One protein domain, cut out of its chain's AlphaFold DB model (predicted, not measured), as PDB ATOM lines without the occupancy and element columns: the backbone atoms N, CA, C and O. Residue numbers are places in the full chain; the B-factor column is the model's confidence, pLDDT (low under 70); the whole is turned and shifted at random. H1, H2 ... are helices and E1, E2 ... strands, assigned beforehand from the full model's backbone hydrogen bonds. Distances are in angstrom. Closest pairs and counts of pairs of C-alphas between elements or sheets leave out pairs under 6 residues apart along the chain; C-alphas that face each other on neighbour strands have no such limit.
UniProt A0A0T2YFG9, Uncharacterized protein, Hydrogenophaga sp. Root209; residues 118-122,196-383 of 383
ATOM      1  N   ILE A 118      19.430 -18.512 -54.224       98.69
ATOM      2  CA  ILE A 118      19.338 -17.092 -53.906       98.69
ATOM      3  C   ILE A 118      19.101 -16.967 -52.406       98.69
ATOM      4  O   ILE A 118      18.110 -17.479 -51.887       98.69
ATOM      5  N   PHE A 119      19.999 -16.272 -51.715       98.56
ATOM      6  CA  PHE A 119      19.807 -15.852 -50.333       98.56
ATOM      7  C   PHE A 119      18.989 -14.562 -50.342       98.56
ATOM      8  O   PHE A 119      19.528 -13.484 -50.588       98.56
ATOM      9  N   ALA A 120      17.680 -14.681 -50.121       98.25
ATOM     10  CA  ALA A 120      16.739 -13.571 -50.228       98.25
ATOM     11  C   ALA A 120      17.087 -12.431 -49.268       98.25
ATOM     12  O   ALA A 120      16.965 -11.275 -49.648       98.25
ATOM     13  N   ASP A 121      17.590 -12.756 -48.079       96.75
ATOM     14  CA  ASP A 121      17.866 -11.779 -47.024       96.75
ATOM     15  C   ASP A 121      19.360 -11.502 -46.793       96.75
ATOM     16  O   ASP A 121      19.724 -10.858 -45.813       96.75
ATOM     17  N   ASP A 122      20.243 -12.017 -47.656       97.38
ATOM     18  CA  ASP A 122      21.702 -12.006 -47.455       97.38
ATOM     19  C   ASP A 122      22.142 -12.651 -46.124       97.38
ATOM     20  O   ASP A 122      23.102 -12.229 -45.479       97.38
ATOM     21  N   TRP A 196      25.521 -19.242 -56.073       98.19
ATOM     22  CA  TRP A 196      24.604 -18.534 -55.201       98.19
ATOM     23  C   TRP A 196      24.670 -17.022 -55.391       98.19
ATOM     24  O   TRP A 196      25.687 -16.476 -55.815       98.19
ATOM     25  N   ALA A 197      23.574 -16.347 -55.047       98.06
ATOM     26  CA  ALA A 197      23.446 -14.899 -55.150       98.06
ATOM     27  C   ALA A 197      22.837 -14.274 -53.887       98.06
ATOM     28  O   ALA A 197      22.041 -14.898 -53.185       98.06
ATOM     29  N   LYS A 198      23.217 -13.017 -53.644       97.88
ATOM     30  CA  LYS A 198      22.626 -12.103 -52.656       97.88
ATOM     31  C   LYS A 198      21.454 -11.358 -53.279       97.88
ATOM     32  O   LYS A 198      21.510 -11.032 -54.467       97.88
ATOM     33  N   ALA A 199      20.408 -11.100 -52.506       97.19
ATOM     34  CA  ALA A 199      19.190 -10.486 -53.022       97.19
ATOM     35  C   ALA A 199      18.396  -9.656 -52.003       97.19
ATOM     36  O   ALA A 199      17.235  -9.325 -52.268       97.19
ATOM     37  N   ASN A 200      19.003  -9.281 -50.872       94.94
ATOM     38  CA  ASN A 200      18.332  -8.454 -49.873       94.94
ATOM     39  C   ASN A 200      17.759  -7.162 -50.482       94.94
ATOM     40  O   ASN A 200      18.396  -6.484 -51.291       94.94
ATOM     41  N   GLY A 201      16.522  -6.836 -50.101       91.50
ATOM     42  CA  GLY A 201      15.790  -5.667 -50.595       91.50
ATOM     43  C   GLY A 201      15.283  -5.771 -52.039       91.50
ATOM     44  O   GLY A 201      14.695  -4.812 -52.531       91.50
ATOM     45  N   VAL A 202      15.483  -6.906 -52.717       96.12
ATOM     46  CA  VAL A 202      14.931  -7.178 -54.052       96.12
ATOM     47  C   VAL A 202      13.816  -8.210 -53.950       96.12
ATOM     48  O   VAL A 202      14.003  -9.253 -53.325       96.12
ATOM     49  N   ASP A 203      12.692  -7.965 -54.620       98.00
ATOM     50  CA  ASP A 203      11.560  -8.891 -54.623       98.00
ATOM     51  C   ASP A 203      11.917 -10.247 -55.266       98.00
ATOM     52  O   ASP A 203      12.379 -10.356 -56.412       98.00
ATOM     53  N   GLN A 204      11.662 -11.318 -54.519       98.38
ATOM     54  CA  GLN A 204      11.805 -12.704 -54.941       98.38
ATOM     55  C   GLN A 204      10.425 -13.311 -55.173       98.38
ATOM     56  O   GLN A 204       9.760 -13.780 -54.252       98.38
ATOM     57  N   GLU A 205       9.985 -13.319 -56.427       98.44
ATOM     58  CA  GLU A 205       8.768 -14.019 -56.830       98.44
ATOM     59  C   GLU A 205       9.057 -15.513 -56.999       98.44
ATOM     60  O   GLU A 205       9.890 -15.897 -57.823       98.44
ATOM     61  N   VAL A 206       8.393 -16.356 -56.204       98.81
ATOM     62  CA  VAL A 206       8.723 -17.784 -56.101       98.81
ATOM     63  C   VAL A 206       7.532 -18.704 -56.346       98.81
ATOM     64  O   VAL A 206       6.377 -18.367 -56.089       98.81
ATOM     65  N   THR A 207       7.833 -19.914 -56.800       98.69
ATOM     66  CA  THR A 207       6.949 -21.079 -56.742       98.69
ATOM     67  C   THR A 207       7.258 -21.867 -55.477       98.69
ATOM     68  O   THR A 207       8.395 -22.308 -55.293       98.69
ATOM     69  N   ALA A 208       6.247 -22.071 -54.635       98.62
ATOM     70  CA  ALA A 208       6.318 -22.982 -53.500       98.62
ATOM     71  C   ALA A 208       5.969 -24.409 -53.938       98.62
ATOM     72  O   ALA A 208       5.052 -24.620 -54.737       98.62
ATOM     73  N   LYS A 209       6.671 -25.409 -53.410       98.19
ATOM     74  CA  LYS A 209       6.415 -26.821 -53.699       98.19
ATOM     75  C   LYS A 209       6.566 -27.659 -52.436       98.19
ATOM     76  O   LYS A 209       7.648 -27.709 -51.859       98.19
ATOM     77  N   TRP A 210       5.498 -28.362 -52.074       98.06
ATOM     78  CA  TRP A 210       5.544 -29.391 -51.039       98.06
ATOM     79  C   TRP A 210       6.168 -30.689 -51.566       98.06
ATOM     80  O   TRP A 210       5.980 -31.051 -52.738       98.06
ATOM     81  N   GLY A 211       6.871 -31.395 -50.677       94.00
ATOM     82  CA  GLY A 211       7.384 -32.746 -50.905       94.00
ATOM     83  C   GLY A 211       6.301 -33.683 -51.446       94.00
ATOM     84  O   GLY A 211       5.146 -33.660 -51.017       94.00
ATOM     85  N   ASP A 212       6.663 -34.497 -52.433       87.44
ATOM     86  CA  ASP A 212       5.745 -35.419 -53.110       87.44
ATOM     87  C   ASP A 212       5.221 -36.516 -52.175       87.44
ATOM     88  O   ASP A 212       4.062 -36.936 -52.285       87.44
ATOM     89  N   ASN A 213       6.032 -36.922 -51.199       88.50
ATOM     90  CA  ASN A 213       5.681 -37.876 -50.159       88.50
ATOM     91  C   ASN A 213       4.434 -37.452 -49.364       88.50
ATOM     92  O   ASN A 213       3.653 -38.316 -48.980       88.50
ATOM     93  N   LEU A 214       4.197 -36.149 -49.168       91.19
ATOM     94  CA  LEU A 214       3.031 -35.654 -48.426       91.19
ATOM     95  C   LEU A 214       1.706 -35.849 -49.178       91.19
ATOM     96  O   LEU A 214       0.648 -35.870 -48.560       91.19
ATOM     97  N   SER A 215       1.770 -36.019 -50.501       85.31
ATOM     98  CA  SER A 215       0.600 -36.228 -51.367       85.31
ATOM     99  C   SER A 215       0.441 -37.669 -51.864       85.31
ATOM    100  O   SER A 215      -0.634 -38.048 -52.321       85.31
ATOM    101  N   SER A 216       1.506 -38.474 -51.793       81.06
ATOM    102  CA  SER A 216       1.563 -39.804 -52.415       81.06
ATOM    103  C   SER A 216       1.785 -40.955 -51.431       81.06
ATOM    104  O   SER A 216       1.426 -42.093 -51.741       81.06
ATOM    105  N   ALA A 217       2.356 -40.700 -50.248       82.19
ATOM    106  CA  ALA A 217       2.658 -41.746 -49.278       82.19
ATOM    107  C   ALA A 217       1.496 -41.996 -48.304       82.19
ATOM    108  O   ALA A 217       0.728 -41.099 -47.961       82.19
ATOM    109  N   SER A 218       1.404 -43.226 -47.789       89.06
ATOM    110  CA  SER A 218       0.537 -43.525 -46.645       89.06
ATOM    111  C   SER A 218       1.256 -43.121 -45.358       89.06
ATOM    112  O   SER A 218       2.134 -43.842 -44.888       89.06
ATOM    113  N   LEU A 219       0.886 -41.973 -44.794       93.81
ATOM    114  CA  LEU A 219       1.476 -41.452 -43.561       93.81
ATOM    115  C   LEU A 219       0.877 -42.155 -42.338       93.81
ATOM    116  O   LEU A 219      -0.294 -42.533 -42.345       93.81
ATOM    117  N   SER A 220       1.673 -42.332 -41.283       91.00
ATOM    118  CA  SER A 220       1.236 -43.019 -40.064       91.00
ATOM    119  C   SER A 220       1.649 -42.266 -38.810       91.00
ATOM    120  O   SER A 220       2.771 -41.767 -38.734       91.00
ATOM    121  N   SER A 221       0.780 -42.249 -37.796       90.94
ATOM    122  CA  SER A 221       1.085 -41.648 -36.495       90.94
ATOM    123  C   SER A 221       2.148 -42.419 -35.706       90.94
ATOM    124  O   SER A 221       2.670 -41.904 -34.723       90.94
ATOM    125  N   SER A 222       2.489 -43.648 -36.116       89.69
ATOM    126  CA  SER A 222       3.579 -44.431 -35.518       89.69
ATOM    127  C   SER A 222       4.913 -44.292 -36.258       89.69
ATOM    128  O   SER A 222       5.870 -44.988 -35.919       89.69
ATOM    129  N   ALA A 223       4.986 -43.454 -37.294       89.88
ATOM    130  CA  ALA A 223       6.185 -43.250 -38.095       89.88
ATOM    131  C   ALA A 223       6.577 -41.771 -38.142       89.88
ATOM    132  O   ALA A 223       5.750 -40.874 -38.002       89.88
ATOM    133  N   LYS A 224       7.866 -41.524 -38.382       92.56
ATOM    134  CA  LYS A 224       8.370 -40.175 -38.645       92.56
ATOM    135  C   LYS A 224       7.889 -39.723 -40.019       92.56
ATOM    136  O   LYS A 224       8.008 -40.474 -40.988       92.56
ATOM    137  N   ILE A 225       7.406 -38.492 -40.107       93.75
ATOM    138  CA  ILE A 225       6.904 -37.894 -41.342       93.75
ATOM    139  C   ILE A 225       7.852 -36.764 -41.732       93.75
ATOM    140  O   ILE A 225       8.050 -35.817 -40.975       93.75
ATOM    141  N   ARG A 226       8.459 -36.868 -42.917       93.44
ATOM    142  CA  ARG A 226       9.267 -35.782 -43.477       93.44
ATOM    143  C   ARG A 226       8.356 -34.773 -44.150       93.44
ATOM    144  O   ARG A 226       7.601 -35.136 -45.047       93.44
ATOM    145  N   ILE A 227       8.438 -33.535 -43.703       95.62
ATOM    146  CA  ILE A 227       7.787 -32.381 -44.296       95.62
ATOM    147  C   ILE A 227       8.886 -31.573 -44.974       95.62
ATOM    148  O   ILE A 227       9.870 -31.197 -44.340       95.62
ATOM    149  N   GLU A 228       8.717 -31.335 -46.268       96.06
ATOM    150  CA  GLU A 228       9.689 -30.628 -47.093       96.06
ATOM    151  C   GLU A 228       8.966 -29.538 -47.881       96.06
ATOM    152  O   GLU A 228       7.937 -29.795 -48.517       96.06
ATOM    153  N   MET A 229       9.504 -28.324 -47.825       98.00
ATOM    154  CA  MET A 229       9.060 -27.188 -48.624       98.00
ATOM    155  C   MET A 229      10.230 -26.664 -49.440       98.00
ATOM    156  O   MET A 229      11.332 -26.480 -48.935       98.00
ATOM    157  N   VAL A 230       9.971 -26.358 -50.701       98.25
ATOM    158  CA  VAL A 230      10.937 -25.736 -51.595       98.25
ATOM    159  C   VAL A 230      10.347 -24.449 -52.152       98.25
ATOM    160  O   VAL A 230       9.224 -24.446 -52.649       98.25
ATOM    161  N   LEU A 231      11.137 -23.376 -52.135       98.81
ATOM    162  CA  LEU A 231      10.860 -22.157 -52.889       98.81
ATOM    163  C   LEU A 231      11.814 -22.095 -54.081       98.81
ATOM    164  O   LEU A 231      13.024 -22.248 -53.913       98.81
ATOM    165  N   THR A 232      11.278 -21.878 -55.280       98.75
ATOM    166  CA  THR A 232      12.070 -21.762 -56.514       98.75
ATOM    167  C   THR A 232      11.694 -20.536 -57.330       98.75
ATOM    168  O   THR A 232      10.549 -20.097 -57.293       98.75
ATOM    169  N   LYS A 233      12.644 -20.009 -58.100       98.25
ATOM    170  CA  LYS A 233      12.479 -18.856 -58.988       98.25
ATOM    171  C   LYS A 233      13.070 -19.156 -60.363       98.25
ATOM    172  O   LYS A 233      14.088 -19.840 -60.469       98.25
ATOM    173  N   ASP A 234      12.431 -18.630 -61.403       98.31
ATOM    174  CA  ASP A 234      12.971 -18.633 -62.762       98.31
ATOM    175  C   ASP A 234      14.154 -17.654 -62.850       98.31
ATOM    176  O   ASP A 234      14.037 -16.479 -62.499       98.31
ATOM    177  N   VAL A 235      15.299 -18.158 -63.303       98.25
ATOM    178  CA  VAL A 235      16.536 -17.397 -63.522       98.25
ATOM    179  C   VAL A 235      17.014 -17.506 -64.971       98.25
ATOM    180  O   VAL A 235      18.180 -17.295 -65.261       98.25
ATOM    181  N   THR A 236      16.127 -17.798 -65.924       97.81
ATOM    182  CA  THR A 236      16.457 -17.904 -67.359       97.81
ATOM    183  C   THR A 236      17.148 -16.650 -67.903       97.81
ATOM    184  O   THR A 236      18.006 -16.751 -68.776       97.81
ATOM    185  N   ALA A 237      16.802 -15.467 -67.385       96.75
ATOM    186  CA  ALA A 237      17.428 -14.205 -67.784       96.75
ATOM    187  C   ALA A 237      18.891 -14.078 -67.320       96.75
ATOM    188  O   ALA A 237      19.695 -13.450 -68.008       96.75
ATOM    189  N   THR A 238      19.233 -14.702 -66.191       96.56
ATOM    190  CA  THR A 238      20.587 -14.742 -65.627       96.56
ATOM    191  C   THR A 238      20.870 -16.166 -65.140       96.56
ATOM    192  O   THR A 238      20.790 -16.426 -63.936       96.56
ATOM    193  N   PRO A 239      21.114 -17.121 -66.060       97.94
ATOM    194  CA  PRO A 239      21.287 -18.520 -65.699       97.94
ATOM    195  C   PRO A 239      22.448 -18.707 -64.728       97.94
ATOM    196  O   PRO A 239      23.475 -18.045 -64.851       97.94
ATOM    197  N   MET A 240      22.284 -19.646 -63.803       98.56
ATOM    198  CA  MET A 240      23.238 -19.889 -62.722       98.56
ATOM    199  C   MET A 240      23.985 -21.206 -62.934       98.56
ATOM    200  O   MET A 240      23.455 -22.157 -63.512       98.56
ATOM    201  N   THR A 241      25.219 -21.279 -62.456       98.19
ATOM    202  CA  THR A 241      26.089 -22.448 -62.584       98.19
ATOM    203  C   THR A 241      25.688 -23.545 -61.601       98.19
ATOM    204  O   THR A 241      25.575 -23.304 -60.404       98.19
ATOM    205  N   VAL A 242      25.520 -24.777 -62.078       98.44
ATOM    206  CA  VAL A 242      25.154 -25.945 -61.262       98.44
ATOM    207  C   VAL A 242      25.982 -27.171 -61.634       98.44
ATOM    208  O   VAL A 242      26.518 -27.267 -62.739       98.44
ATOM    209  N   TYR A 243      26.038 -28.142 -60.726       98.00
ATOM    210  CA  TYR A 243      26.706 -29.428 -60.913       98.00
ATOM    211  C   TYR A 243      25.658 -30.545 -60.898       98.00
ATOM    212  O   TYR A 243      25.206 -30.932 -59.822       98.00
ATOM    213  N   PRO A 244      25.236 -31.081 -62.057       97.12
ATOM    214  CA  PRO A 244      24.199 -32.105 -62.102       97.12
ATOM    215  C   PRO A 244      24.540 -33.307 -61.218       97.12
ATOM    216  O   PRO A 244      25.664 -33.817 -61.255       97.12
ATOM    217  N   MET A 245      23.555 -33.746 -60.437       95.69
ATOM    218  CA  MET A 245      23.658 -34.888 -59.532       95.69
ATOM    219  C   MET A 245      22.944 -36.101 -60.125       95.69
ATOM    220  O   MET A 245      21.877 -35.972 -60.724       95.69
ATOM    221  N   LEU A 246      23.529 -37.280 -59.938       94.44
ATOM    222  CA  LEU A 246      22.958 -38.566 -60.324       94.44
ATOM    223  C   LEU A 246      22.864 -39.478 -59.097       94.44
ATOM    224  O   LEU A 246      23.810 -39.547 -58.312       94.44
ATOM    225  N   LEU A 247      21.762 -40.224 -58.976       90.88
ATOM    226  CA  LEU A 247      21.682 -41.380 -58.084       90.88
ATOM    227  C   LEU A 247      22.595 -42.489 -58.618       90.88
ATOM    228  O   LEU A 247      22.306 -43.097 -59.646       90.88
ATOM    229  N   LEU A 248      23.702 -42.738 -57.924       86.06
ATOM    230  CA  LEU A 248      24.682 -43.756 -58.298       86.06
ATOM    231  C   LEU A 248      24.252 -45.140 -57.809       86.06
ATOM    232  O   LEU A 248      24.459 -46.131 -58.504       86.06
ATOM    233  N   SER A 249      23.650 -45.207 -56.618       80.31
ATOM    234  CA  SER A 249      23.136 -46.452 -56.050       80.31
ATOM    235  C   SER A 249      22.209 -46.229 -54.852       80.31
ATOM    236  O   SER A 249      22.237 -45.169 -54.228       80.31
ATOM    237  N   GLY A 250      21.489 -47.280 -54.458       74.75
ATOM    238  CA  GLY A 250      20.708 -47.319 -53.222       74.75
ATOM    239  C   GLY A 250      19.333 -46.657 -53.328       74.75
ATOM    240  O   GLY A 250      18.880 -46.279 -54.405       74.75
ATOM    241  N   SER A 251      18.656 -46.565 -52.184       74.75
ATOM    242  CA  SER A 251      17.327 -45.964 -52.033       74.75
ATOM    243  C   SER A 251      17.101 -45.530 -50.582       74.75
ATOM    244  O   SER A 251      17.604 -46.184 -49.660       74.75
ATOM    245  N   GLY A 252      16.320 -44.471 -50.358       72.69
ATOM    246  CA  GLY A 252      16.009 -43.980 -49.017       72.69
ATOM    247  C   GLY A 252      17.264 -43.560 -48.244       72.69
ATOM    248  O   GLY A 252      18.066 -42.756 -48.708       72.69
ATOM    249  N   THR A 253      17.471 -44.107 -47.043       67.19
ATOM    250  CA  THR A 253      18.607 -43.721 -46.182       67.19
ATOM    251  C   THR A 253      19.971 -44.164 -46.704       67.19
ATOM    252  O   THR A 253      20.986 -43.674 -46.215       67.19
ATOM    253  N   ASN A 254      19.999 -45.077 -47.678       70.25
ATOM    254  CA  ASN A 254      21.225 -45.637 -48.247       70.25
ATOM    255  C   ASN A 254      21.515 -45.083 -49.650       70.25
ATOM    256  O   ASN A 254      22.301 -45.673 -50.386       70.25
ATOM    257  N   GLU A 255      20.851 -43.994 -50.050       80.12
ATOM    258  CA  GLU A 255      21.130 -43.332 -51.324       80.12
ATOM    259  C   GLU A 255      22.545 -42.771 -51.362       80.12
ATOM    260  O   GLU A 255      22.983 -42.042 -50.467       80.12
ATOM    261  N   LEU A 256      23.224 -43.071 -52.462       82.75
ATOM    262  CA  LEU A 256      24.501 -42.495 -52.828       82.75
ATOM    263  C   LEU A 256      24.311 -41.715 -54.121       82.75
ATOM    264  O   LEU A 256      23.942 -42.282 -55.151       82.75
ATOM    265  N   GLN A 257      24.574 -40.415 -54.066       91.25
ATOM    266  CA  GLN A 257      24.493 -39.535 -55.225       91.25
ATOM    267  C   GLN A 257      25.842 -38.863 -55.476       91.25
ATOM    268  O   GLN A 257      26.653 -38.726 -54.560       91.25
ATOM    269  N   GLY A 258      26.088 -38.435 -56.710       93.75
ATOM    270  CA  GLY A 258      27.329 -37.756 -57.073       93.75
ATOM    271  C   GLY A 258      27.213 -36.931 -58.346       93.75
ATOM    272  O   GLY A 258      26.232 -37.041 -59.079       93.75
ATOM    273  N   THR A 259      28.235 -36.124 -58.619       96.81
ATOM    274  CA  THR A 259      28.349 -35.301 -59.833       96.81
ATOM    275  C   THR A 259      29.588 -35.682 -60.634       96.81
ATOM    276  O   THR A 259      30.533 -36.229 -60.081       96.81
ATOM    277  N   THR A 260      29.625 -35.379 -61.928       97.62
ATOM    278  CA  THR A 260      30.849 -35.496 -62.740       97.62
ATOM    279  C   THR A 260      31.819 -34.336 -62.513       97.62
ATOM    280  O   THR A 260      32.937 -34.360 -63.019       97.62
ATOM    281  N   GLY A 261      31.390 -33.287 -61.798       96.06
ATOM    282  CA  GLY A 261      32.154 -32.046 -61.661       96.06
ATOM    283  C   GLY A 261      32.069 -31.130 -62.881       96.06
ATOM    284  O   GLY A 261      32.654 -30.051 -62.877       96.06
ATOM    285  N   VAL A 262      31.337 -31.532 -63.922       97.19
ATOM    286  CA  VAL A 262      31.117 -30.705 -65.107       97.19
ATOM    287  C   VAL A 262      29.980 -29.731 -64.824       97.19
ATOM    288  O   VAL A 262      28.842 -30.137 -64.584       97.19
ATOM    289  N   ALA A 263      30.304 -28.443 -64.861       97.06
ATOM    290  CA  ALA A 263      29.340 -27.372 -64.681       97.06
ATOM    291  C   ALA A 263      28.342 -27.301 -65.849       97.06
ATOM    292  O   ALA A 263      28.694 -27.494 -67.014       97.06
ATOM    293  N   THR A 264      27.096 -26.973 -65.526       97.50
ATOM    294  CA  THR A 264      26.023 -26.677 -66.486       97.50
ATOM    295  C   THR A 264      25.238 -25.455 -66.020       97.50
ATOM    296  O   THR A 264      25.412 -25.001 -64.891       97.50
ATOM    297  N   THR A 265      24.378 -24.907 -66.874       97.50
ATOM    298  CA  THR A 265      23.523 -23.767 -66.524       97.50
ATOM    299  C   THR A 265      22.143 -24.233 -66.077       97.50
ATOM    300  O   THR A 265      21.497 -25.008 -66.784       97.50
ATOM    301  N   ALA A 266      21.656 -23.704 -64.959       97.50
ATOM    302  CA  ALA A 266      20.279 -23.835 -64.515       97.50
ATOM    303  C   ALA A 266      19.478 -22.568 -64.826       97.50
ATOM    304  O   ALA A 266      19.947 -21.445 -64.642       97.50
ATOM    305  N   THR A 267      18.233 -22.770 -65.244       98.25
ATOM    306  CA  THR A 267      17.220 -21.722 -65.435       98.25
ATOM    307  C   THR A 267      16.267 -21.616 -64.246       98.25
ATOM    308  O   THR A 267      15.310 -20.851 -64.269       98.25
ATOM    309  N   THR A 268      16.504 -22.390 -63.189       98.31
ATOM    310  CA  THR A 268      15.747 -22.330 -61.940       98.31
ATOM    311  C   THR A 268      16.717 -22.302 -60.772       98.31
ATOM    312  O   THR A 268      17.641 -23.113 -60.715       98.31
ATOM    313  N   ALA A 269      16.479 -21.389 -59.837       98.62
ATOM    314  CA  ALA A 269      17.204 -21.299 -58.580       98.62
ATOM    315  C   ALA A 269      16.267 -21.575 -57.407       98.62
ATOM    316  O   ALA A 269      15.077 -21.263 -57.454       98.62
ATOM    317  N   PHE A 270      16.813 -22.149 -56.346       98.75
ATOM    318  CA  PHE A 270      16.178 -22.194 -55.039       98.75
ATOM    319  C   PHE A 270      16.227 -20.803 -54.401       98.75
ATOM    320  O   PHE A 270      17.124 -20.017 -54.698       98.75
ATOM    321  N   VAL A 271      15.286 -20.504 -53.511       98.75
ATOM    322  CA  VAL A 271      15.270 -19.251 -52.745       98.75
ATOM    323  C   VAL A 271      15.211 -19.561 -51.254       98.75
ATOM    324  O   VAL A 271      14.286 -20.223 -50.777       98.75
ATOM    325  N   PHE A 272      16.206 -19.072 -50.521       98.62
ATOM    326  CA  PHE A 272      16.267 -19.141 -49.069       98.62
ATOM    327  C   PHE A 272      15.866 -17.805 -48.447       98.62
ATOM    328  O   PHE A 272      16.493 -16.787 -48.718       98.62
ATOM    329  N   ALA A 273      14.846 -17.835 -47.602       98.06
ATOM    330  CA  ALA A 273      14.250 -16.723 -46.891       98.06
ATOM    331  C   ALA A 273      14.181 -17.106 -45.409       98.06
ATOM    332  O   ALA A 273      13.652 -18.151 -45.018       98.06
ATOM    333  N   THR A 274      14.767 -16.263 -44.576       97.38
ATOM    334  CA  THR A 274      14.987 -16.524 -43.154       97.38
ATOM    335  C   THR A 274      13.749 -16.299 -42.297       97.38
ATOM    336  O   THR A 274      13.715 -16.690 -41.134       97.38
ATOM    337  N   ASN A 275      12.723 -15.663 -42.848       97.62
ATOM    338  CA  ASN A 275      11.428 -15.413 -42.220       97.62
ATOM    339  C   ASN A 275      10.425 -16.563 -42.410       97.62
ATOM    340  O   ASN A 275       9.239 -16.394 -42.125       97.62
ATOM    341  N   ALA A 276      10.880 -17.721 -42.892       98.31
ATOM    342  CA  ALA A 276      10.062 -18.916 -43.005       98.31
ATOM    343  C   ALA A 276       9.497 -19.353 -41.642       98.31
ATOM    344  O   ALA A 276      10.201 -19.362 -40.634       98.31
ATOM    345  N   ARG A 277       8.234 -19.775 -41.624       98.06
ATOM    346  CA  ARG A 277       7.547 -20.363 -40.471       98.06
ATOM    347  C   ARG A 277       6.757 -21.584 -40.912       98.06
ATOM    348  O   ARG A 277       6.082 -21.552 -41.939       98.06
ATOM    349  N   LEU A 278       6.803 -22.641 -40.111       97.94
ATOM    350  CA  LEU A 278       5.985 -23.833 -40.293       97.94
ATOM    351  C   LEU A 278       4.941 -23.904 -39.182       97.94
ATOM    352  O   LEU A 278       5.284 -23.797 -38.004       97.94
ATOM    353  N   THR A 279       3.684 -24.136 -39.557       97.06
ATOM    354  CA  THR A 279       2.643 -24.520 -38.605       97.06
ATOM    355  C   THR A 279       2.002 -25.855 -38.957       97.06
ATOM    356  O   THR A 279       1.903 -26.231 -40.127       97.06
ATOM    357  N   LEU A 280       1.561 -26.583 -37.934       96.12
ATOM    358  CA  LEU A 280       0.845 -27.848 -38.065       96.12
ATOM    359  C   LEU A 280      -0.366 -27.838 -37.141       96.12
ATOM    360  O   LEU A 280      -0.217 -27.646 -35.934       96.12
ATOM    361  N   GLN A 281      -1.558 -28.086 -37.675       95.69
ATOM    362  CA  GLN A 281      -2.782 -28.123 -36.873       95.69
ATOM    363  C   GLN A 281      -3.711 -29.245 -37.325       95.69
ATOM    364  O   GLN A 281      -3.806 -29.536 -38.515       95.69
ATOM    365  N   LYS A 282      -4.395 -29.889 -36.374       95.25
ATOM    366  CA  LYS A 282      -5.380 -30.932 -36.674       95.25
ATOM    367  C   LYS A 282      -6.623 -30.314 -37.315       95.25
ATOM    368  O   LYS A 282      -6.991 -29.192 -36.974       95.25
ATOM    369  N   LEU A 283      -7.269 -31.042 -38.217       96.88
ATOM    370  CA  LEU A 283      -8.525 -30.646 -38.850       96.88
ATOM    371  C   LEU A 283      -9.704 -31.435 -38.271       96.88
ATOM    372  O   LEU A 283      -9.560 -32.586 -37.853       96.88
ATOM    373  N   ASP A 284     -10.874 -30.805 -38.239       95.12
ATOM    374  CA  ASP A 284     -12.141 -31.482 -37.985       95.12
ATOM    375  C   ASP A 284     -12.697 -32.151 -39.258       95.12
ATOM    376  O   ASP A 284     -12.107 -32.091 -40.338       95.12
ATOM    377  N   ALA A 285     -13.860 -32.796 -39.141       92.56
ATOM    378  CA  ALA A 285     -14.513 -33.467 -40.267       92.56
ATOM    379  C   ALA A 285     -14.948 -32.512 -41.401       92.56
ATOM    380  O   ALA A 285     -15.241 -32.973 -42.502       92.56
ATOM    381  N   GLY A 286     -15.015 -31.203 -41.139       93.25
ATOM    382  CA  GLY A 286     -15.303 -30.164 -42.125       93.25
ATOM    383  C   GLY A 286     -14.053 -29.573 -42.780       93.25
ATOM    384  O   GLY A 286     -14.185 -28.665 -43.600       93.25
ATOM    385  N   GLY A 287     -12.852 -30.053 -42.433       92.38
ATOM    386  CA  GLY A 287     -11.585 -29.515 -42.935       92.38
ATOM    387  C   GLY A 287     -11.191 -28.179 -42.296       92.38
ATOM    388  O   GLY A 287     -10.367 -27.445 -42.854       92.38
ATOM    389  N   LEU A 288     -11.783 -27.839 -41.147       93.69
ATOM    390  CA  LEU A 288     -11.451 -26.636 -40.390       93.69
ATOM    391  C   LEU A 288     -10.427 -26.961 -39.299       93.69
ATOM    392  O   LEU A 288     -10.526 -28.015 -38.665       93.69
ATOM    393  N   PRO A 289      -9.447 -26.076 -39.044       93.44
ATOM    394  CA  PRO A 289      -8.505 -26.290 -37.957       93.44
ATOM    395  C   PRO A 289      -9.209 -26.391 -36.600       93.44
ATOM    396  O   PRO A 289     -10.045 -25.557 -36.253       93.44
ATOM    397  N   THR A 290      -8.859 -27.415 -35.828       92.19
ATOM    398  CA  THR A 290      -9.453 -27.731 -34.529       92.19
ATOM    399  C   THR A 290      -8.378 -28.040 -33.493       92.19
ATOM    400  O   THR A 290      -7.309 -28.566 -33.808       92.19
ATOM    401  N   GLY A 291      -8.668 -27.719 -32.233       84.94
ATOM    402  CA  GLY A 291      -7.732 -27.911 -31.129       84.94
ATOM    403  C   GLY A 291      -6.487 -27.009 -31.202       84.94
ATOM    404  O   GLY A 291      -6.441 -26.056 -31.987       84.94
ATOM    405  N   PRO A 292      -5.486 -27.274 -30.342       87.19
ATOM    406  CA  PRO A 292      -4.253 -26.499 -30.309       87.19
ATOM    407  C   PRO A 292      -3.397 -26.736 -31.558       87.19
ATOM    408  O   PRO A 292      -3.412 -27.811 -32.161       87.19
ATOM    409  N   VAL A 293      -2.614 -25.721 -31.915       91.69
ATOM    410  CA  VAL A 293      -1.555 -25.835 -32.917       91.69
ATOM    411  C   VAL A 293      -0.474 -26.776 -32.375       91.69
ATOM    412  O   VAL A 293      -0.011 -26.611 -31.248       91.69
ATOM    413  N   VAL A 294      -0.112 -27.789 -33.161       92.19
ATOM    414  CA  VAL A 294       0.863 -28.828 -32.790       92.19
ATOM    415  C   VAL A 294       2.291 -28.334 -32.992       92.19
ATOM    416  O   VAL A 294       3.169 -28.617 -32.183       92.19
ATOM    417  N   VAL A 295       2.517 -27.593 -34.074       94.38
ATOM    418  CA  VAL A 295       3.802 -26.966 -34.398       94.38
ATOM    419  C   VAL A 295       3.524 -25.523 -34.768       94.38
ATOM    420  O   VAL A 295       2.647 -25.274 -35.589       94.38
ATOM    421  N   ASP A 296       4.275 -24.596 -34.188       95.25
ATOM    422  CA  ASP A 296       4.341 -23.202 -34.616       95.25
ATOM    423  C   ASP A 296       5.779 -22.730 -34.436       95.25
ATOM    424  O   ASP A 296       6.220 -22.462 -33.319       95.25
ATOM    425  N   GLN A 297       6.540 -22.732 -35.526       95.62
ATOM    426  CA  GLN A 297       7.978 -22.542 -35.458       95.62
ATOM    427  C   GLN A 297       8.469 -21.640 -36.579       95.62
ATOM    428  O   GLN A 297       8.349 -21.979 -37.757       95.62
ATOM    429  N   ALA A 298       9.082 -20.521 -36.198       96.25
ATOM    430  CA  ALA A 298       9.901 -19.734 -37.107       96.25
ATOM    431  C   ALA A 298      11.239 -20.438 -37.366       96.25
ATOM    432  O   ALA A 298      11.780 -21.148 -36.511       96.25
ATOM    433  N   LEU A 299      11.803 -20.205 -38.545       95.12
ATOM    434  CA  LEU A 299      13.152 -20.632 -38.863       95.12
ATOM    435  C   LEU A 299      14.133 -20.018 -37.853       95.12
ATOM    436  O   LEU A 299      13.981 -18.872 -37.436       95.12
ATOM    437  N   PHE A 300      15.120 -20.812 -37.437       93.38
ATOM    438  CA  PHE A 300      16.114 -20.452 -36.419       93.38
ATOM    439  C   PHE A 300      15.592 -20.210 -34.999       93.38
ATOM    440  O   PHE A 300      16.360 -19.734 -34.170       93.38
ATOM    441  N   ASP A 301      14.354 -20.598 -34.674       94.19
ATOM    442  CA  ASP A 301      13.829 -20.471 -33.307       94.19
ATOM    443  C   ASP A 301      14.768 -21.122 -32.265       94.19
ATOM    444  O   ASP A 301      14.878 -22.353 -32.232       94.19
ATOM    445  N   PRO A 302      15.446 -20.342 -31.403       91.62
ATOM    446  CA  PRO A 302      16.447 -20.870 -30.481       91.62
ATOM    447  C   PRO A 302      15.834 -21.700 -29.348       91.62
ATOM    448  O   PRO A 302      16.560 -22.416 -28.660       91.62
ATOM    449  N   ALA A 303      14.513 -21.627 -29.141       92.25
ATOM    450  CA  ALA A 303      13.823 -22.426 -28.135       92.25
ATOM    451  C   ALA A 303      13.715 -23.908 -28.531       92.25
ATOM    452  O   ALA A 303      13.434 -24.749 -27.675       92.25
ATOM    453  N   VAL A 304      13.948 -24.239 -29.806       89.69
ATOM    454  CA  VAL A 304      13.857 -25.611 -30.311       89.69
ATOM    455  C   VAL A 304      15.243 -26.120 -30.713       89.69
ATOM    456  O   VAL A 304      15.828 -25.571 -31.653       89.69
ATOM    457  N   PRO A 305      15.761 -27.165 -30.039       88.19
ATOM    458  CA  PRO A 305      17.043 -27.779 -30.373       88.19
ATOM    459  C   PRO A 305      17.083 -28.345 -31.794       88.19
ATOM    460  O   PRO A 305      16.054 -28.720 -32.356       88.19
ATOM    461  N   ASP A 306      18.287 -28.469 -32.348       84.06
ATOM    462  CA  ASP A 306      18.494 -29.130 -33.635       84.06
ATOM    463  C   ASP A 306      18.125 -30.620 -33.571       84.06
ATOM    464  O   ASP A 306      18.414 -31.313 -32.591       84.06
ATOM    465  N   GLY A 307      17.511 -31.131 -34.643       83.69
ATOM    466  CA  GLY A 307      17.142 -32.538 -34.779       83.69
ATOM    467  C   GLY A 307      15.694 -32.746 -35.221       83.69
ATOM    468  O   GLY A 307      15.192 -32.063 -36.110       83.69
ATOM    469  N   LEU A 308      15.033 -33.748 -34.636       85.56
ATOM    470  CA  LEU A 308      13.621 -34.030 -34.914       85.56
ATOM    471  C   LEU A 308      12.739 -32.867 -34.450       85.56
ATOM    472  O   LEU A 308      13.019 -32.243 -33.431       85.56
ATOM    473  N   ASN A 309      11.639 -32.632 -35.163       89.88
ATOM    474  CA  ASN A 309      10.682 -31.557 -34.897       89.88
ATOM    475  C   ASN A 309      11.289 -30.140 -34.938       89.88
ATOM    476  O   ASN A 309      10.805 -29.235 -34.258       89.88
ATOM    477  N   LYS A 310      12.337 -29.944 -35.743       92.44
ATOM    478  CA  LYS A 310      12.959 -28.647 -36.008       92.44
ATOM    479  C   LYS A 310      12.829 -28.295 -37.484       92.44
ATOM    480  O   LYS A 310      13.167 -29.105 -38.343       92.44
ATOM    481  N   LEU A 311      12.365 -27.081 -37.757       95.81
ATOM    482  CA  LEU A 311      12.396 -26.450 -39.066       95.81
ATOM    483  C   LEU A 311      13.809 -25.927 -39.307       95.81
ATOM    484  O   LEU A 311      14.319 -25.115 -38.528       95.81
ATOM    485  N   SER A 312      14.422 -26.369 -40.394       94.62
ATOM    486  CA  SER A 312      15.755 -25.940 -40.802       94.62
ATOM    487  C   SER A 312      15.862 -25.832 -42.320       94.62
ATOM    488  O   SER A 312      15.088 -26.433 -43.064       94.62
ATOM    489  N   GLY A 313      16.832 -25.046 -42.787       93.81
ATOM    490  CA  GLY A 313      17.321 -25.158 -44.156       93.81
ATOM    491  C   GLY A 313      18.264 -26.355 -44.255       93.81
ATOM    492  O   GLY A 313      19.190 -26.475 -43.453       93.81
ATOM    493  N   GLU A 314      18.041 -27.233 -45.224       91.38
ATOM    494  CA  GLU A 314      18.830 -28.444 -45.429       91.38
ATOM    495  C   GLU A 314      19.312 -28.535 -46.878       91.38
ATOM    496  O   GLU A 314      18.579 -28.247 -47.827       91.38
ATOM    497  N   ILE A 315      20.552 -28.999 -47.040       93.56
ATOM    498  CA  ILE A 315      21.058 -29.528 -48.304       93.56
ATOM    499  C   ILE A 315      20.951 -31.050 -48.214       93.56
ATOM    500  O   ILE A 315      21.758 -31.636 -47.493       93.56
ATOM    501  N   PRO A 316      19.986 -31.723 -48.867       89.44
ATOM    502  CA  PRO A 316      19.887 -33.181 -48.846       89.44
ATOM    503  C   PRO A 316      20.950 -33.832 -49.744       89.44
ATOM    504  O   PRO A 316      21.755 -33.166 -50.399       89.44
ATOM    505  N   VAL A 317      20.977 -35.170 -49.785       87.56
ATOM    506  CA  VAL A 317      21.998 -35.928 -50.538       87.56
ATOM    507  C   VAL A 317      21.969 -35.646 -52.049       87.56
ATOM    508  O   VAL A 317      22.992 -35.776 -52.716       87.56
ATOM    509  N   SER A 318      20.839 -35.174 -52.579       89.56
ATOM    510  CA  SER A 318      20.704 -34.703 -53.962       89.56
ATOM    511  C   SER A 318      21.402 -33.372 -54.251       89.56
ATOM    512  O   SER A 318      21.411 -32.931 -55.397       89.56
ATOM    513  N   GLY A 319      21.987 -32.716 -53.242       93.56
ATOM    514  CA  GLY A 319      22.741 -31.471 -53.395       93.56
ATOM    515  C   GLY A 319      21.883 -30.253 -53.748       93.56
ATOM    516  O   GLY A 319      22.415 -29.249 -54.214       93.56
ATOM    517  N   ASN A 320      20.564 -30.324 -53.569       95.06
ATOM    518  CA  ASN A 320      19.670 -29.181 -53.747       95.06
ATOM    519  C   ASN A 320      19.381 -28.489 -52.400       95.06
ATOM    520  O   ASN A 320      20.136 -28.686 -51.455       95.06
ATOM    521  N   PHE A 321      18.354 -27.641 -52.314       97.50
ATOM    522  CA  PHE A 321      17.957 -26.982 -51.066       97.50
ATOM    523  C   PHE A 321      16.498 -27.303 -50.716       97.50
ATOM    524  O   PHE A 321      15.642 -27.354 -51.600       97.50
ATOM    525  N   THR A 322      16.203 -27.472 -49.429       96.81
ATOM    526  CA  THR A 322      14.838 -27.612 -48.908       96.81
ATOM    527  C   THR A 322      14.712 -26.983 -47.523       96.81
ATOM    528  O   THR A 322      15.676 -26.945 -46.760       96.81
ATOM    529  N   TYR A 323      13.514 -26.524 -47.173       97.88
ATOM    530  CA  TYR A 323      13.128 -26.361 -45.776       97.88
ATOM    531  C   TYR A 323      12.640 -27.713 -45.271       97.88
ATOM    532  O   TYR A 323      11.575 -28.187 -45.675       97.88
ATOM    533  N   GLY A 324      13.439 -28.338 -44.415       95.38
ATOM    534  CA  GLY A 324      13.164 -29.647 -43.846       95.38
ATOM    535  C   GLY A 324      12.532 -29.543 -42.462       95.38
ATOM    536  O   GLY A 324      12.907 -28.700 -41.647       95.38
ATOM    537  N   PHE A 325      11.583 -30.434 -42.187       95.44
ATOM    538  CA  PHE A 325      11.052 -30.690 -40.855       95.44
ATOM    539  C   PHE A 325      10.708 -32.173 -40.725       95.44
ATOM    540  O   PHE A 325       9.892 -32.706 -41.476       95.44
ATOM    541  N   VAL A 326      11.306 -32.868 -39.757       93.94
ATOM    542  CA  VAL A 326      10.965 -34.273 -39.484       93.94
ATOM    543  C   VAL A 326      10.015 -34.328 -38.302       93.94
ATOM    544  O   VAL A 326      10.447 -34.239 -37.155       93.94
ATOM    545  N   TRP A 327       8.727 -34.495 -38.588       93.81
ATOM    546  CA  TRP A 327       7.693 -34.628 -37.574       93.81
ATOM    547  C   TRP A 327       7.702 -36.028 -36.958       93.81
ATOM    548  O   TRP A 327       7.685 -37.032 -37.673       93.81
ATOM    549  N   ASP A 328       7.693 -36.093 -35.631       92.00
ATOM    550  CA  ASP A 328       7.424 -37.301 -34.855       92.00
ATOM    551  C   ASP A 328       6.062 -37.167 -34.142       92.00
ATOM    552  O   ASP A 328       5.987 -36.560 -33.066       92.00
ATOM    553  N   PRO A 329       4.974 -37.710 -34.729       89.38
ATOM    554  CA  PRO A 329       3.635 -37.605 -34.160       89.38
ATOM    555  C   PRO A 329       3.532 -38.209 -32.758       89.38
ATOM    556  O   PRO A 329       2.841 -37.645 -31.908       89.38
ATOM    557  N   ALA A 330       4.247 -39.309 -32.490       82.31
ATOM    558  CA  ALA A 330       4.200 -39.997 -31.203       82.31
ATOM    559  C   ALA A 330       4.761 -39.113 -30.080       82.31
ATOM    560  O   ALA A 330       4.130 -38.962 -29.033       82.31
ATOM    561  N   THR A 331       5.908 -38.475 -30.323       80.50
ATOM    562  CA  THR A 331       6.537 -37.566 -29.352       80.50
ATOM    563  C   THR A 331       5.752 -36.253 -29.213       80.50
ATOM    564  O   THR A 331       5.709 -35.668 -28.132       80.50
ATOM    565  N   ALA A 332       5.062 -35.812 -30.272       78.00
ATOM    566  CA  ALA A 332       4.191 -34.634 -30.257       78.00
ATOM    567  C   ALA A 332       2.797 -34.883 -29.637       78.00
ATOM    568  O   ALA A 332       1.951 -33.989 -29.662       78.00
ATOM    569  N   GLY A 333       2.509 -36.097 -29.141       79.25
ATOM    570  CA  GLY A 333       1.187 -36.464 -28.610       79.25
ATOM    571  C   GLY A 333       0.064 -36.413 -29.654       79.25
ATOM    572  O   GLY A 333      -1.114 -36.313 -29.311       79.25
ATOM    573  N   SER A 334       0.427 -36.442 -30.935       85.56
ATOM    574  CA  SER A 334      -0.498 -36.377 -32.058       85.56
ATOM    575  C   SER A 334      -1.039 -37.760 -32.404       85.56
ATOM    576  O   SER A 334      -0.360 -38.774 -32.266       85.56
ATOM    577  N   SER A 335      -2.287 -37.804 -32.859       89.38
ATOM    578  CA  SER A 335      -3.015 -39.034 -33.175       89.38
ATOM    579  C   SER A 335      -3.499 -39.023 -34.615       89.38
ATOM    580  O   SER A 335      -3.621 -37.954 -35.213       89.38
ATOM    581  N   ALA A 336      -3.842 -40.195 -35.144       93.25
ATOM    582  CA  ALA A 336      -4.428 -40.338 -36.471       93.25
ATOM    583  C   ALA A 336      -5.551 -39.316 -36.760       93.25
ATOM    584  O   ALA A 336      -6.319 -38.924 -35.868       93.25
ATOM    585  N   GLY A 337      -5.625 -38.862 -38.005       93.38
ATOM    586  CA  GLY A 337      -6.577 -37.880 -38.509       93.38
ATOM    587  C   GLY A 337      -5.966 -36.954 -39.559       93.38
ATOM    588  O   GLY A 337      -4.798 -37.078 -39.924       93.38
ATOM    589  N   GLN A 338      -6.767 -35.988 -40.008       95.44
ATOM    590  CA  GLN A 338      -6.314 -34.972 -40.951       95.44
ATOM    591  C   GLN A 338      -5.589 -33.829 -40.247       95.44
ATOM    592  O   GLN A 338      -5.997 -33.376 -39.174       95.44
ATOM    593  N   TYR A 339      -4.533 -33.341 -40.884       96.25
ATOM    594  CA  TYR A 339      -3.732 -32.216 -40.429       96.25
ATOM    595  C   TYR A 339      -3.496 -31.241 -41.574       96.25
ATOM    596  O   TYR A 339      -3.272 -31.658 -42.705       96.25
ATOM    597  N   ARG A 340      -3.474 -29.948 -41.262       97.12
ATOM    598  CA  ARG A 340      -2.997 -28.901 -42.160       97.12
ATOM    599  C   ARG A 340      -1.571 -28.533 -41.799       97.12
ATOM    600  O   ARG A 340      -1.315 -28.068 -40.687       97.12
ATOM    601  N   VAL A 341      -0.669 -28.714 -42.754       97.69
ATOM    602  CA  VAL A 341       0.697 -28.197 -42.709       97.69
ATOM    603  C   VAL A 341       0.708 -26.868 -43.451       97.69
ATOM    604  O   VAL A 341       0.332 -26.820 -44.618       97.69
ATOM    605  N   THR A 342       1.134 -25.791 -42.800       98.25
ATOM    606  CA  THR A 342       1.191 -24.456 -43.405       98.25
ATOM    607  C   THR A 342       2.617 -23.942 -43.394       98.25
ATOM    608  O   THR A 342       3.284 -23.989 -42.366       98.25
ATOM    609  N   PHE A 343       3.075 -23.423 -44.528       98.69
ATOM    610  CA  PHE A 343       4.331 -22.697 -44.644       98.69
ATOM    611  C   PHE A 343       4.021 -21.220 -44.865       98.69
ATOM    612  O   PHE A 343       3.226 -20.867 -45.745       98.69
ATOM    613  N   LYS A 344       4.635 -20.362 -44.051       98.12
ATOM    614  CA  LYS A 344       4.426 -18.916 -44.072       98.12
ATOM    615  C   LYS A 344       5.742 -18.165 -44.165       98.12
ATOM    616  O   LYS A 344       6.777 -18.664 -43.734       98.12
ATOM    617  N   LEU A 345       5.669 -16.952 -44.694       98.56
ATOM    618  CA  LEU A 345       6.732 -15.959 -44.640       98.56
ATOM    619  C   LEU A 345       6.275 -14.847 -43.694       98.56
ATOM    620  O   LEU A 345       5.344 -14.099 -44.008       98.56
ATOM    621  N   ASP A 346       6.892 -14.774 -42.515       98.25
ATOM    622  CA  ASP A 346       6.603 -13.734 -41.529       98.25
ATOM    623  C   ASP A 346       6.994 -12.350 -42.091       98.25
ATOM    624  O   ASP A 346       7.901 -12.252 -42.918       98.25
ATOM    625  N   PRO A 347       6.381 -11.238 -41.645       97.50
ATOM    626  CA  PRO A 347       6.746  -9.898 -42.125       97.50
ATOM    627  C   PRO A 347       8.234  -9.547 -41.947       97.50
ATOM    628  O   PRO A 347       8.780  -8.747 -42.705       97.50
ATOM    629  N   THR A 348       8.876 -10.157 -40.950       96.06
ATOM    630  CA  THR A 348      10.306 -10.051 -40.644       96.06
ATOM    631  C   THR A 348      10.824 -11.397 -40.156       96.06
ATOM    632  O   THR A 348      10.087 -12.123 -39.482       96.06
ATOM    633  N   SER A 349      12.097 -11.716 -40.392       91.75
ATOM    634  CA  SER A 349      12.699 -12.888 -39.745       91.75
ATOM    635  C   SER A 349      12.899 -12.620 -38.256       91.75
ATOM    636  O   SER A 349      13.745 -11.823 -37.879       91.75
ATOM    637  N   SER A 350      12.106 -13.263 -37.396       88.75
ATOM    638  CA  SER A 350      12.119 -12.985 -35.946       88.75
ATOM    639  C   SER A 350      13.410 -13.427 -35.246       88.75
ATOM    640  O   SER A 350      13.736 -12.911 -34.178       88.75
ATOM    641  N   PHE A 351      14.118 -14.397 -35.828       91.88
ATOM    642  CA  PHE A 351      15.355 -14.963 -35.280       91.88
ATOM    643  C   PHE A 351      16.519 -14.926 -36.277       91.88
ATOM    644  O   PHE A 351      17.612 -15.398 -35.963       91.88
ATOM    645  N   GLY A 352      16.296 -14.370 -37.469       89.00
ATOM    646  CA  GLY A 352      17.329 -14.138 -38.466       89.00
ATOM    647  C   GLY A 352      18.259 -13.009 -38.040       89.00
ATOM    648  O   GLY A 352      17.809 -11.989 -37.519       89.00
ATOM    649  N   THR A 353      19.561 -13.152 -38.278       92.50
ATOM    650  CA  THR A 353      20.529 -12.079 -38.013       92.50
ATOM    651  C   THR A 353      20.090 -10.758 -38.660       92.50
ATOM    652  O   THR A 353      19.963 -10.655 -39.872       92.50
ATOM    653  N   GLY A 354      19.867  -9.722 -37.845       92.06
ATOM    654  CA  GLY A 354      19.448  -8.397 -38.321       92.06
ATOM    655  C   GLY A 354      17.949  -8.238 -38.607       92.06
ATOM    656  O   GLY A 354      17.541  -7.143 -38.983       92.06
ATOM    657  N   ASN A 355      17.133  -9.274 -38.384       92.38
ATOM    658  CA  ASN A 355      15.678  -9.279 -38.571       92.38
ATOM    659  C   ASN A 355      15.208  -8.647 -39.901       92.38
ATOM    660  O   ASN A 355      14.408  -7.705 -39.885       92.38
ATOM    661  N   PRO A 356      15.712  -9.128 -41.052       93.81
ATOM    662  CA  PRO A 356      15.362  -8.598 -42.367       93.81
ATOM    663  C   PRO A 356      13.848  -8.621 -42.606       93.81
ATOM    664  O   PRO A 356      13.134  -9.514 -42.134       93.81
ATOM    665  N   ALA A 357      13.365  -7.617 -43.339       96.31
ATOM    666  CA  ALA A 357      11.979  -7.544 -43.785       96.31
ATOM    667  C   ALA A 357      11.730  -8.506 -44.949       96.31
ATOM    668  O   ALA A 357      12.618  -8.737 -45.764       96.31
ATOM    669  N   ASN A 358      10.502  -9.018 -45.058       97.69
ATOM    670  CA  ASN A 358      10.140  -9.915 -46.147       97.69
ATOM    671  C   ASN A 358      10.292  -9.247 -47.521       97.69
ATOM    672  O   ASN A 358       9.656  -8.230 -47.794       97.69
ATOM    673  N   ASN A 359      11.026  -9.902 -48.413       98.12
ATOM    674  CA  ASN A 359      11.080  -9.601 -49.843       98.12
ATOM    675  C   ASN A 359      10.727 -10.821 -50.710       98.12
ATOM    676  O   ASN A 359      10.923 -10.789 -51.920       98.12
ATOM    677  N   THR A 360      10.234 -11.913 -50.123       98.62
ATOM    678  CA  THR A 360       9.898 -13.143 -50.850       98.62
ATOM    679  C   THR A 360       8.382 -13.309 -50.952       98.62
ATOM    680  O   THR A 360       7.654 -13.130 -49.976       98.62
ATOM    681  N   PHE A 361       7.888 -13.642 -52.147       98.56
ATOM    682  CA  PHE A 361       6.458 -13.677 -52.463       98.56
ATOM    683  C   PHE A 361       6.100 -14.921 -53.280       98.56
ATOM    684  O   PHE A 361       6.504 -15.076 -54.434       98.56
ATOM    685  N   MET A 362       5.308 -15.812 -52.690       98.69
ATOM    686  CA  MET A 362       4.835 -17.049 -53.305       98.69
ATOM    687  C   MET A 362       3.728 -16.755 -54.319       98.69
ATOM    688  O   MET A 362       2.628 -16.354 -53.950       98.69
ATOM    689  N   LYS A 363       3.989 -16.989 -55.606       98.50
ATOM    690  CA  LYS A 363       3.024 -16.776 -56.699       98.50
ATOM    691  C   LYS A 363       2.201 -18.017 -57.012       98.50
ATOM    692  O   LYS A 363       1.047 -17.912 -57.420       98.50
ATOM    693  N   THR A 364       2.770 -19.195 -56.782       98.25
ATOM    694  CA  THR A 364       2.133 -20.490 -57.041       98.25
ATOM    695  C   THR A 364       2.487 -21.488 -55.941       98.25
ATOM    696  O   THR A 364       3.488 -21.331 -55.239       98.25
ATOM    697  N   ALA A 365       1.650 -22.515 -55.790       98.00
ATOM    698  CA  ALA A 365       1.887 -23.646 -54.900       98.00
ATOM    699  C   ALA A 365       1.690 -24.954 -55.677       98.00
ATOM    700  O   ALA A 365       0.638 -25.174 -56.275       98.00
ATOM    701  N   THR A 366       2.703 -25.814 -55.671       97.31
ATOM    702  CA  THR A 366       2.646 -27.176 -56.216       97.31
ATOM    703  C   THR A 366       2.437 -28.164 -55.073       97.31
ATOM    704  O   THR A 366       3.058 -28.020 -54.019       97.31
ATOM    705  N   ASN A 367       1.587 -29.175 -55.287       95.56
ATOM    706  CA  ASN A 367       1.186 -30.161 -54.273       95.56
ATOM    707  C   ASN A 367       0.545 -29.529 -53.024       95.56
ATOM    708  O   ASN A 367       0.652 -30.064 -51.931       95.56
ATOM    709  N   GLY A 368      -0.108 -28.378 -53.168       96.12
ATOM    710  CA  GLY A 368      -0.763 -27.686 -52.065       96.12
ATOM    711  C   GLY A 368      -1.627 -26.533 -52.553       96.12
ATOM    712  O   GLY A 368      -1.871 -26.379 -53.749       96.12
ATOM    713  N   VAL A 369      -2.084 -25.712 -51.614       97.62
ATOM    714  CA  VAL A 369      -2.968 -24.574 -51.855       97.62
ATOM    715  C   VAL A 369      -2.253 -23.290 -51.464       97.62
ATOM    716  O   VAL A 369      -1.701 -23.181 -50.370       97.62
ATOM    717  N   ARG A 370      -2.285 -22.297 -52.355       98.31
ATOM    718  CA  ARG A 370      -1.832 -20.937 -52.056       98.31
ATOM    719  C   ARG A 370      -2.972 -20.133 -51.442       98.31
ATOM    720  O   ARG A 370      -4.031 -20.017 -52.051       98.31
ATOM    721  N   VAL A 371      -2.720 -19.544 -50.277       98.06
ATOM    722  CA  VAL A 371      -3.668 -18.674 -49.564       98.06
ATOM    723  C   VAL A 371      -3.391 -17.209 -49.885       98.06
ATOM    724  O   VAL A 371      -4.310 -16.449 -50.181       98.06
ATOM    725  N   SER A 372      -2.119 -16.815 -49.860       98.50
ATOM    726  CA  SER A 372      -1.660 -15.447 -50.124       98.50
ATOM    727  C   SER A 372      -0.255 -15.461 -50.739       98.50
ATOM    728  O   SER A 372       0.308 -16.527 -50.987       98.50
ATOM    729  N   ASP A 373       0.334 -14.283 -50.968       98.38
ATOM    730  CA  ASP A 373       1.745 -14.169 -51.366       98.38
ATOM    731  C   ASP A 373       2.729 -14.626 -50.273       98.38
ATOM    732  O   ASP A 373       3.914 -14.786 -50.543       98.38
ATOM    733  N   THR A 374       2.268 -14.866 -49.047       98.44
ATOM    734  CA  THR A 374       3.120 -15.246 -47.910       98.44
ATOM    735  C   THR A 374       2.643 -16.503 -47.199       98.44
ATOM    736  O   THR A 374       3.215 -16.862 -46.178       98.44
ATOM    737  N   GLU A 375       1.635 -17.205 -47.725       98.62
ATOM    738  CA  GLU A 375       1.085 -18.397 -47.081       98.62
ATOM    739  C   GLU A 375       0.632 -19.463 -48.086       98.62
ATOM    740  O   GLU A 375      -0.161 -19.203 -48.999       98.62
ATOM    741  N   VAL A 376       1.106 -20.691 -47.867       98.75
ATOM    742  CA  VAL A 376       0.681 -21.904 -48.576       98.75
ATOM    743  C   VAL A 376       0.437 -23.031 -47.575       98.75
ATOM    744  O   VAL A 376       1.102 -23.097 -46.543       98.75
ATOM    745  N   TYR A 377      -0.473 -23.952 -47.880       98.12
ATOM    746  CA  TYR A 377      -0.697 -25.137 -47.050       98.12
ATOM    747  C   TYR A 377      -0.860 -26.415 -47.870       98.12
ATOM    748  O   TYR A 377      -1.115 -26.372 -49.074       98.12
ATOM    749  N   ILE A 378      -0.722 -27.556 -47.203       97.62
ATOM    750  CA  ILE A 378      -1.157 -28.868 -47.678       97.62
ATOM    751  C   ILE A 378      -1.904 -29.572 -46.543       97.62
ATOM    752  O   ILE A 378      -1.484 -29.520 -45.386       97.62
ATOM    753  N   ASP A 379      -3.018 -30.215 -46.879       96.56
ATOM    754  CA  ASP A 379      -3.743 -31.076 -45.948       96.56
ATOM    755  C   ASP A 379      -3.264 -32.518 -46.137       96.56
ATOM    756  O   ASP A 379      -3.202 -33.015 -47.262       96.56
ATOM    757  N   ILE A 380      -2.903 -33.177 -45.038       95.75
ATOM    758  CA  ILE A 380      -2.367 -34.539 -45.010       95.75
ATOM    759  C   ILE A 380      -3.236 -35.437 -44.130       95.75
ATOM    760  O   ILE A 380      -3.777 -34.994 -43.116       95.75
ATOM    761  N   ASP A 381      -3.341 -36.709 -44.502       94.25
ATOM    762  CA  ASP A 381      -4.045 -37.731 -43.725       94.25
ATOM    763  C   ASP A 381      -3.039 -38.651 -43.027       94.25
ATOM    764  O   ASP A 381      -2.209 -39.290 -43.678       94.25
ATOM    765  N   VAL A 382      -3.101 -38.702 -41.698       94.25
ATOM    766  CA  VAL A 382      -2.207 -39.498 -40.850       94.25
ATOM    767  C   VAL A 382      -2.993 -40.667 -40.274       94.25
ATOM    768  O   VAL A 382      -3.987 -40.455 -39.585       94.25
ATOM    769  N   LYS A 383      -2.540 -41.898 -40.523       90.94
ATOM    770  CA  LYS A 383      -3.241 -43.125 -40.112       90.94
ATOM    771  C   LYS A 383      -2.767 -43.719 -38.797       90.94
ATOM    772  O   LYS A 383      -1.539 -43.681 -38.529       90.94
TER     773      LYS A 383
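Overview. This is residues 118 to 122 and 196 to 383 of the 383 residues of an uncharacterized protein of Hydrogenophaga sp. Root209 (UniProt A0A0T2YFG9). Two strongly twisted sheets stand face to face as a sandwich, the branched sheet E2 E3 E8 E11 E12 E14 and the five-strand sheet E10 E9 E13 E16 E15. From E3 and E8 a ribbon of two strand pairs, E4 with E7 and then E5 with E6, leads away from this body. The printed part has 193 residues, with one named helix and sixteen named strands in the order E1, E2, H1, E3 to E16; the class is mostly strand. The five-strand sheet is antiparallel throughout, the branched one mixed. The whole is compact, with a radius of gyration of the C-alphas of 17.2 A and spans of 48 by 42 by 30 A.

Arrangement. E1, residues 196 to 198, pairs with no named strand. E2, residues 204 to 210, has antiparallel E3, residues 225 to 234, on one side, N 207 and O 232 being 2.8 A apart, and parallel E14, residues 360 to 366, on the other, N 206 and O 361 being 2.9 A apart. H1, residues 213 to 216, only grazes both sheets; it is too short for any O i to N i+4 pair. On the other side of E3 from E2 are antiparallel E8, residues 268 to 272, with N 233 and O 269 2.8 A apart, and E12, residues 322 to 327, with N 227 and O 325 2.8 A apart. E4, residues 240 to 242, is antiparallel to E7, residues 264 to 266, with N 242 and O 264 2.8 A apart. E4 runs on into E5, residues 245 to 249, at 17 degrees, and E5 forms a hairpin with E6, residues 256 to 259, where N 246 and O 258 are 2.8 A apart. E9, residues 276 to 283, and E10, residues 289 to 298, form a hairpin, with N 280 and O 295 2.9 A apart; E10 bends by 86 degrees at residue 292. E11, residues 312 to 314, forms a hairpin with E12, N 314 and O 322 being 2.8 A apart. E13, residues 337 to 345, is antiparallel to E9, with N 279 and O 342 2.8 A apart, and to E16, residues 375 to 382, with N 341 and O 378 2.9 A apart. E15, residues 369 to 372, forms a hairpin with E16, N 369 and O 377 being 2.8 A apart.

Along the chain. E1 begins at C-alpha 196 (24.604, -18.534, -55.201). E3 measures 29.4 A, E13 26.4 A, and E16 22.2 A to C-alpha 382 (-2.207, -39.498, -40.850).

Size, cuts and confidence. The C-alphas farthest apart, Val 262 and Ala 285, are 52.0 A apart. Residues 123 to 195 are cut out, leaving 10.5 A between C-alphas 122 and 196. The links E10 to E11 and E13 to E14 are long. Only residue 253 has pLDDT under 70.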